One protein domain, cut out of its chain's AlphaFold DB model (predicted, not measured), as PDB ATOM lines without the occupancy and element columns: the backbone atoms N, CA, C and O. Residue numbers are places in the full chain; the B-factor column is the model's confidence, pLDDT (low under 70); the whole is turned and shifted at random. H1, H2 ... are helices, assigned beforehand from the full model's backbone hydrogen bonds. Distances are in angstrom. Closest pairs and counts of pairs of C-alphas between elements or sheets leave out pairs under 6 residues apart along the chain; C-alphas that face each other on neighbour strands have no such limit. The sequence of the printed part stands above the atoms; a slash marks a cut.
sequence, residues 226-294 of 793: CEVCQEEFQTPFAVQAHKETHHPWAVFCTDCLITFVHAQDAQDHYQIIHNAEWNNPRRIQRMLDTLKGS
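This is residues 226 to 294 of the 793 residues of the protein "C2H2-type domain-containing protein" of Kwoniella dejecticola CBS 10117 (UniProt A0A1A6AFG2). Three short helices, H1, H2 and H3, stand round a loop, residues 247 to 262, that starts near the middle and folds back on itself in a small antiparallel pairing. The printed part has 69 residues with three named helices, in the order H1, H2, H3, and no named strand. The class is all helix, with 33 residues, under half, in named elements. The whole is compact, with a radius of gyration of the C-alphas of 11.9 A, and spans 35 by 26 by 23 A.

H1 is residues 236 to 246, 15.2 A long, from C-alpha 236 at (165.730, 170.022, 126.138). H2 is residues 263 to 273, 15.5 A. H3 is residues 281 to 291, 15.1 A, to C-alpha 291 at (154.089, 165.743, 150.756).

H1, H2 and H3 are apart from each other, with no C-alpha of one within 8 A of another. Residues 252 to 253 pair with residues 258 to 259, antiparallel. Every O i to N i+4 pair is within hydrogen-bond range in H1 and H2; in H3, 6 of 7 are.

The C-alphas farthest apart, of Gln 234 and Asn 275, are 35.7 A apart. The printed part has no cut. The link from H1 to H2 is long, 16 residues. Confidence is low, with pLDDT under 70, at residues 279 to 282, 284 to 285 and 287 to 294.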
ATOM      1  N   CYS A 226     158.098 165.909 126.811       97.62
ATOM      2  CA  CYS A 226     158.035 165.370 128.156       97.62
ATOM      3  C   CYS A 226     157.570 163.908 128.118       97.62
ATOM      4  O   CYS A 226     156.440 163.622 127.736       97.62
ATOM      5  N   GLU A 227     158.403 162.989 128.600       96.31
ATOM      6  CA  GLU A 227     158.104 161.549 128.702       96.31
ATOM      7  C   GLU A 227     156.816 161.228 129.493       96.31
ATOM      8  O   GLU A 227     156.283 160.129 129.371       96.31
ATOM      9  N   VAL A 228     156.316 162.170 130.305       96.00
ATOM     10  CA  VAL A 228     155.133 162.001 131.167       96.00
ATOM     11  C   VAL A 228     153.829 162.441 130.491       96.00
ATOM     12  O   VAL A 228     152.843 161.709 130.556       96.00
ATOM     13  N   CYS A 229     153.795 163.625 129.866       96.75
ATOM     14  CA  CYS A 229     152.580 164.195 129.255       96.75
ATOM     15  C   CYS A 229     152.608 164.276 127.720       96.75
ATOM     16  O   CYS A 229     151.588 164.589 127.117       96.75
ATOM     17  N   GLN A 230     153.751 163.976 127.094       96.44
ATOM     18  CA  GLN A 230     154.002 164.037 125.647       96.44
ATOM     19  C   GLN A 230     153.909 165.443 125.016       96.44
ATOM     20  O   GLN A 230     153.933 165.567 123.796       96.44
ATOM     21  N   GLU A 231     153.878 166.510 125.821       96.75
ATOM     22  CA  GLU A 231     154.019 167.891 125.331       96.75
ATOM     23  C   GLU A 231     155.403 168.118 124.710       96.75
ATOM     24  O   GLU A 231     156.416 167.731 125.300       96.75
ATOM     25  N   GLU A 232     155.451 168.750 123.533       97.12
ATOM     26  CA  GLU A 232     156.682 169.028 122.785       97.12
ATOM     27  C   GLU A 232     157.229 170.439 123.048       97.12
ATOM     28  O   GLU A 232     156.510 171.436 122.992       97.12
ATOM     29  N   PHE A 233     158.544 170.528 123.248       97.44
ATOM     30  CA  PHE A 233     159.271 171.756 123.548       97.44
ATOM     31  C   PHE A 233     160.353 172.051 122.501       97.44
ATOM     32  O   PHE A 233     160.900 171.172 121.831       97.44
ATOM     33  N   GLN A 234     160.723 173.328 122.384       96.62
ATOM     34  CA  GLN A 234     161.755 173.767 121.436       96.62
ATOM     35  C   GLN A 234     163.184 173.419 121.889       96.62
ATOM     36  O   GLN A 234     164.089 173.357 121.059       96.62
ATOM     37  N   THR A 235     163.409 173.196 123.190       96.31
ATOM     38  CA  THR A 235     164.735 172.906 123.762       96.31
ATOM     39  C   THR A 235     164.650 171.826 124.847       96.31
ATOM     40  O   THR A 235     163.636 171.748 125.544       96.31
ATOM     41  N   PRO A 236     165.709 171.020 125.063       94.62
ATOM     42  CA  PRO A 236     165.730 170.022 126.138       94.62
ATOM     43  C   PRO A 236     165.700 170.662 127.536       94.62
ATOM     44  O   PRO A 236     165.137 170.087 128.462       94.62
ATOM     45  N   PHE A 237     166.224 171.885 127.685       96.56
ATOM     46  CA  PHE A 237     166.129 172.644 128.937       96.56
ATOM     47  C   PHE A 237     164.674 172.979 129.302       96.56
ATOM     48  O   PHE A 237     164.298 172.879 130.466       96.56
ATOM     49  N   ALA A 238     163.831 173.306 128.315       97.31
ATOM     50  CA  ALA A 238     162.405 173.521 128.553       97.31
ATOM     51  C   ALA A 238     161.678 172.223 128.961       97.31
ATOM     52  O   ALA A 238     160.810 172.281 129.826       97.31
ATOM     53  N   VAL A 239     162.084 171.054 128.441       97.06
ATOM     54  CA  VAL A 239     161.574 169.748 128.918       97.06
ATOM     55  C   VAL A 239     161.934 169.513 130.379       97.06
ATOM     56  O   VAL A 239     161.094 169.051 131.145       97.06
ATOM     57  N   GLN A 240     163.175 169.815 130.774       96.25
ATOM     58  CA  GLN A 240     163.604 169.655 132.161       96.25
ATOM     59  C   GLN A 240     162.837 170.606 133.089       96.25
ATOM     60  O   GLN A 240     162.259 170.142 134.066       96.25
ATOM     61  N   ALA A 241     162.751 171.895 132.747       96.94
ATOM     62  CA  ALA A 241     161.982 172.867 133.523       96.94
ATOM     63  C   ALA A 241     160.501 172.456 133.654       96.94
ATOM     64  O   ALA A 241     159.940 172.525 134.744       96.94
ATOM     65  N   HIS A 242     159.890 171.949 132.576       97.56
ATOM     66  CA  HIS A 242     158.531 171.399 132.595       97.56
ATOM     67  C   HIS A 242     158.400 170.155 133.483       97.56
ATOM     68  O   HIS A 242     157.444 170.045 134.252       97.56
ATOM     69  N   LYS A 243     159.352 169.211 133.412       97.25
ATOM     70  CA  LYS A 243     159.383 168.054 134.322       97.25
ATOM     71  C   LYS A 243     159.454 168.522 135.782       97.25
ATOM     72  O   LYS A 243     158.710 168.009 136.610       97.25
ATOM     73  N   GLU A 244     160.288 169.512 136.093       95.75
ATOM     74  CA  GLU A 244     160.454 170.056 137.449       95.75
ATOM     75  C   GLU A 244     159.185 170.764 137.969       95.75
ATOM     76  O   GLU A 244     158.815 170.570 139.132       95.75
ATOM     77  N   THR A 245     158.475 171.531 137.131       96.88
ATOM     78  CA  THR A 245     157.246 172.239 137.541       96.88
ATOM     79  C   THR A 245     156.003 171.347 137.564       96.88
ATOM     80  O   THR A 245     155.253 171.384 138.543       96.88
ATOM     81  N   HIS A 246     155.767 170.544 136.521       96.56
ATOM     82  CA  HIS A 246     154.517 169.794 136.332       96.56
ATOM     83  C   HIS A 246     154.591 168.328 136.774       96.56
ATOM     84  O   HIS A 246     153.556 167.741 137.098       96.56
ATOM     85  N   HIS A 247     155.782 167.721 136.804       96.75
ATOM     86  CA  HIS A 247     155.964 166.291 137.088       96.75
ATOM     87  C   HIS A 247     157.134 166.021 138.055       96.75
ATOM     88  O   HIS A 247     158.008 165.213 137.742       96.75
ATOM     89  N   PRO A 248     157.175 166.653 139.246       95.62
ATOM     90  CA  PRO A 248     158.351 166.628 140.122       95.62
ATOM     91  C   PRO A 248     158.801 165.215 140.537       95.62
ATOM     92  O   PRO A 248     159.996 164.996 140.713       95.62
ATOM     93  N   TRP A 249     157.888 164.234 140.605       95.56
ATOM     94  CA  TRP A 249     158.222 162.819 140.853       95.56
ATOM     95  C   TRP A 249     159.143 162.228 139.781       95.56
ATOM     96  O   TRP A 249     159.962 161.370 140.085       95.56
ATOM     97  N   ALA A 250     159.016 162.678 138.531       97.12
ATOM     98  CA  ALA A 250     159.798 162.204 137.393       97.12
ATOM     99  C   ALA A 250     161.223 162.786 137.360       97.12
ATOM    100  O   ALA A 250     162.002 162.439 136.474       97.12
ATOM    101  N   VAL A 251     161.546 163.682 138.301       97.25
ATOM    102  CA  VAL A 251     162.872 164.290 138.485       97.25
ATOM    103  C   VAL A 251     163.464 163.921 139.841       97.25
ATOM    104  O   VAL A 251     164.679 163.773 139.940       97.25
ATOM    105  N   PHE A 252     162.642 163.767 140.884       97.31
ATOM    106  CA  PHE A 252     163.109 163.609 142.259       97.31
ATOM    107  C   PHE A 252     162.170 162.759 143.121       97.31
ATOM    108  O   PHE A 252     160.959 162.980 143.146       97.31
ATOM    109  N   CYS A 253     162.749 161.846 143.903       97.44
ATOM    110  CA  CYS A 253     162.074 161.207 145.026       97.44
ATOM    111  C   CYS A 253     162.419 161.947 146.323       97.44
ATOM    112  O   CYS A 253     163.566 161.925 146.767       97.44
ATOM    113  N   THR A 254     161.407 162.539 146.957       95.44
ATOM    114  CA  THR A 254     161.480 163.186 148.277       95.44
ATOM    115  C   THR A 254     161.959 162.249 149.381       95.44
ATOM    116  O   THR A 254     162.698 162.663 150.267       95.44
ATOM    117  N   ASP A 255     161.567 160.981 149.305       95.12
ATOM    118  CA  ASP A 255     161.652 160.038 150.423       95.12
ATOM    119  C   ASP A 255     163.013 159.315 150.452       95.12
ATOM    120  O   ASP A 255     163.472 158.858 151.497       95.12
ATOM    121  N   CYS A 256     163.689 159.246 149.299       96.62
ATOM    122  CA  CYS A 256     165.053 158.722 149.155       96.62
ATOM    123  C   CYS A 256     166.097 159.787 148.782       96.62
ATOM    124  O   CYS A 256     167.284 159.473 148.752       96.62
ATOM    125  N   LEU A 257     165.676 161.022 148.487       96.50
ATOM    126  CA  LEU A 257     166.518 162.126 148.003       96.50
ATOM    127  C   LEU A 257     167.297 161.802 146.705       96.50
ATOM    128  O   LEU A 257     168.380 162.336 146.467       96.50
ATOM    129  N   ILE A 258     166.744 160.928 145.856       96.62
ATOM    130  CA  ILE A 258     167.344 160.496 144.582       96.62
ATOM    131  C   ILE A 258     166.762 161.315 143.427       96.62
ATOM    132  O   ILE A 258     165.547 161.500 143.354       96.62
ATOM    133  N   THR A 259     167.621 161.769 142.511       96.25
ATOM    134  CA  THR A 259     167.221 162.389 141.239       96.25
ATOM    135  C   THR A 259     167.243 161.396 140.074       96.25
ATOM    136  O   THR A 259     168.051 160.468 140.044       96.25
ATOM    137  N   PHE A 260     166.369 161.619 139.090       96.69
ATOM    138  CA  PHE A 260     166.173 160.762 137.917       96.69
ATOM    139  C   PHE A 260     166.381 161.538 136.615       96.69
ATOM    140  O   PHE A 260     166.131 162.743 136.549       96.69
ATOM    141  N   VAL A 261     166.840 160.844 135.570       93.44
ATOM    142  CA  VAL A 261     167.008 161.428 134.228       93.44
ATOM    143  C   VAL A 261     165.759 161.161 133.392       93.44
ATOM    144  O   VAL A 261     165.195 162.089 132.799       93.44
ATOM    145  N   HIS A 262     165.291 159.912 133.394       95.56
ATOM    146  CA  HIS A 262     164.074 159.501 132.708       95.56
ATOM    147  C   HIS A 262     162.919 159.336 133.690       95.56
ATOM    148  O   HIS A 262     163.091 158.886 134.822       95.56
ATOM    149  N   ALA A 263     161.710 159.651 133.229       95.19
ATOM    150  CA  ALA A 263     160.503 159.446 134.020       95.19
ATOM    151  C   ALA A 263     160.314 157.968 134.397       95.19
ATOM    152  O   ALA A 263     159.783 157.698 135.469       95.19
ATOM    153  N   GLN A 264     160.769 157.032 133.551       95.81
ATOM    154  CA  GLN A 264     160.711 155.590 133.815       95.81
ATOM    155  C   GLN A 264     161.582 155.179 135.009       95.81
ATOM    156  O   GLN A 264     161.095 154.453 135.869       95.81
ATOM    157  N   ASP A 265     162.809 155.706 135.120       97.19
ATOM    158  CA  ASP A 265     163.714 155.427 136.249       97.19
ATOM    159  C   ASP A 265     163.037 155.754 137.593       97.19
ATOM    160  O   ASP A 265     163.187 155.030 138.579       97.19
ATOM    161  N   ALA A 266     162.250 156.838 137.616       97.00
ATOM    162  CA  ALA A 266     161.448 157.224 138.767       97.00
ATOM    163  C   ALA A 266     160.279 156.255 139.023       97.00
ATOM    164  O   ALA A 266     160.031 155.924 140.182       97.00
ATOM    165  N   GLN A 267     159.571 155.778 137.986       95.06
ATOM    166  CA  GLN A 267     158.481 154.801 138.166       95.06
ATOM    167  C   GLN A 267     159.003 153.513 138.796       95.06
ATOM    168  O   GLN A 267     158.484 153.070 139.821       95.06
ATOM    169  N   ASP A 268     160.075 152.969 138.223       96.50
ATOM    170  CA  ASP A 268     160.735 151.752 138.683       96.50
ATOM    171  C   ASP A 268     161.233 151.927 140.130       96.50
ATOM    172  O   ASP A 268     161.025 151.053 140.972       96.50
ATOM    173  N   HIS A 269     161.810 153.088 140.469       97.44
ATOM    174  CA  HIS A 269     162.199 153.412 141.844       97.44
ATOM    175  C   HIS A 269     161.007 153.426 142.815       97.44
ATOM    176  O   HIS A 269     161.068 152.781 143.863       97.44
ATOM    177  N   TYR A 270     159.919 154.130 142.490       96.12
ATOM    178  CA  TYR A 270     158.730 154.179 143.348       96.12
ATOM    179  C   TYR A 270     158.069 152.802 143.498       96.12
ATOM    180  O   TYR A 270     157.648 152.444 144.601       96.12
ATOM    181  N   GLN A 271     158.036 151.996 142.436       95.31
ATOM    182  CA  GLN A 271     157.496 150.641 142.482       95.31
ATOM    183  C   GLN A 271     158.362 149.697 143.334       95.31
ATOM    184  O   GLN A 271     157.813 148.927 144.118       95.31
ATOM    185  N   ILE A 272     159.694 149.755 143.209       96.81
ATOM    186  CA  ILE A 272     160.620 148.811 143.863       96.81
ATOM    187  C   ILE A 272     160.947 149.210 145.310       96.81
ATOM    188  O   ILE A 272     161.025 148.343 146.177       96.81
ATOM    189  N   ILE A 273     161.166 150.500 145.585       97.12
ATOM    190  CA  ILE A 273     161.641 150.976 146.898       97.12
ATOM    191  C   ILE A 273     160.479 151.321 147.831       97.12
ATOM    192  O   ILE A 273     160.506 150.964 149.007       97.12
ATOM    193  N   HIS A 274     159.435 151.964 147.302       94.06
ATOM    194  CA  HIS A 274     158.288 152.428 148.096       94.06
ATOM    195  C   HIS A 274     157.081 151.486 148.029       94.06
ATOM    196  O   HIS A 274     156.050 151.769 148.634       94.06
ATOM    197  N   ASN A 275     157.194 150.371 147.292       94.56
ATOM    198  CA  ASN A 275     156.085 149.468 146.952       94.56
ATOM    199  C   ASN A 275     154.858 150.224 146.397       94.56
ATOM    200  O   ASN A 275     153.708 149.832 146.618       94.56
ATOM    201  N   ALA A 276     155.093 151.343 145.701       90.50
ATOM    202  CA  ALA A 276     154.033 152.216 145.225       90.50
ATOM    203  C   ALA A 276     153.319 151.566 144.036       90.50
ATOM    204  O   ALA A 276     153.805 151.564 142.906       90.50
ATOM    205  N   GLU A 277     152.140 151.011 144.302       86.75
ATOM    206  CA  GLU A 277     151.301 150.384 143.290       86.75
ATOM    207  C   GLU A 277     150.874 151.418 142.226       86.75
ATOM    208  O   GLU A 277     150.045 152.303 142.482       86.75
ATOM    209  N   TRP A 278     151.454 151.304 141.023       72.94
ATOM    210  CA  TRP A 278     151.448 152.317 139.954       72.94
ATOM    211  C   TRP A 278     150.095 152.484 139.221       72.94
ATOM    212  O   TRP A 278     150.011 152.948 138.086       72.94
ATOM    213  N   ASN A 279     148.982 152.160 139.879       64.69
ATOM    214  CA  ASN A 279     147.645 152.137 139.277       64.69
ATOM    215  C   ASN A 279     147.066 153.537 138.969       64.69
ATOM    216  O   ASN A 279     145.945 153.643 138.464       64.69
ATOM    217  N   ASN A 280     147.794 154.630 139.254       63.06
ATOM    218  CA  ASN A 280     147.510 155.939 138.657       63.06
ATOM    219  C   ASN A 280     148.657 156.964 138.824       63.06
ATOM    220  O   ASN A 280     148.987 157.294 139.965       63.06
ATOM    221  N   PRO A 281     149.148 157.633 137.760       65.31
ATOM    222  CA  PRO A 281     150.041 158.788 137.922       65.31
ATOM    223  C   PRO A 281     149.347 159.951 138.661       65.31
ATOM    224  O   PRO A 281     149.988 160.678 139.417       65.31
ATOM    225  N   ARG A 282     148.007 160.072 138.578       66.12
ATOM    226  CA  ARG A 282     147.226 161.026 139.395       66.12
ATOM    227  C   ARG A 282     147.138 160.649 140.883       66.12
ATOM    228  O   ARG A 282     146.639 161.447 141.673       66.12
ATOM    229  N   ARG A 283     147.536 159.436 141.292       71.06
ATOM    230  CA  ARG A 283     147.686 159.054 142.713       71.06
ATOM    231  C   ARG A 283     149.006 159.603 143.244       71.06
ATOM    232  O   ARG A 283     149.023 160.190 144.316       71.06
ATOM    233  N   ILE A 284     150.063 159.487 142.444       67.19
ATOM    234  CA  ILE A 284     151.422 159.909 142.791       67.19
ATOM    235  C   ILE A 284     151.552 161.429 142.768       67.19
ATOM    236  O   ILE A 284     152.110 161.991 143.704       67.19
ATOM    237  N   GLN A 285     150.926 162.111 141.802       68.62
ATOM    238  CA  GLN A 285     150.812 163.569 141.855       68.62
ATOM    239  C   GLN A 285     150.126 164.021 143.158       68.62
ATOM    240  O   GLN A 285     150.704 164.804 143.896       68.62
ATOM    241  N   ARG A 286     148.983 163.422 143.533       71.31
ATOM    242  CA  ARG A 286     148.317 163.723 144.818       71.31
ATOM    243  C   ARG A 286     149.168 163.394 146.051       71.31
ATOM    244  O   ARG A 286     149.114 164.139 147.025       71.31
ATOM    245  N   MET A 287     149.951 162.312 146.030       63.28
ATOM    246  CA  MET A 287     150.909 162.005 147.103       63.28
ATOM    247  C   MET A 287     151.962 163.109 147.234       63.28
ATOM    248  O   MET A 287     152.191 163.583 148.340       63.28
ATOM    249  N   LEU A 288     152.542 163.582 146.127       64.75
ATOM    250  CA  LEU A 288     153.478 164.711 146.138       64.75
ATOM    251  C   LEU A 288     152.827 166.013 146.583       64.75
ATOM    252  O   LEU A 288     153.443 166.757 147.332       64.75
ATOM    253  N   ASP A 289     151.609 166.303 146.131       68.25
ATOM    254  CA  ASP A 289     150.896 167.521 146.520       68.25
ATOM    255  C   ASP A 289     150.625 167.507 148.041       68.25
ATOM    256  O   ASP A 289     150.761 168.531 148.710       68.25
ATOM    257  N   THR A 290     150.374 166.318 148.609       66.19
ATOM    258  CA  THR A 290     150.280 166.085 150.062       66.19
ATOM    259  C   THR A 290     151.643 166.245 150.758       66.19
ATOM    260  O   THR A 290     151.738 166.944 151.764       66.19
ATOM    261  N   LEU A 291     152.719 165.653 150.217       56.81
ATOM    262  CA  LEU A 291     154.089 165.743 150.756       56.81
ATOM    263  C   LEU A 291     154.684 167.158 150.665       56.81
ATOM    264  O   LEU A 291     155.471 167.551 151.520       56.81
ATOM    265  N   LYS A 292     154.267 167.957 149.676       61.69
ATOM    266  CA  LYS A 292     154.574 169.391 149.545       61.69
ATOM    267  C   LYS A 292     153.839 170.267 150.572       61.69
ATOM    268  O   LYS A 292     153.969 171.486 150.519       61.69
ATOM    269  N   GLY A 293     153.063 169.676 151.484       41.16
ATOM    270  CA  GLY A 293     152.331 170.403 152.520       41.16
ATOM    271  C   GLY A 293     151.096 171.147 152.008       41.16
ATOM    272  O   GLY A 293     150.599 172.029 152.704       41.16
ATOM    273  N   SER A 294     150.581 170.815 150.817       43.81
ATOM    274  CA  SER A 294     149.346 171.419 150.311       43.81
ATOM    275  C   SER A 294     148.146 170.849 151.065       43.81
ATOM    276  O   SER A 294     147.533 169.862 150.655       43.81
TER     277      SER A 294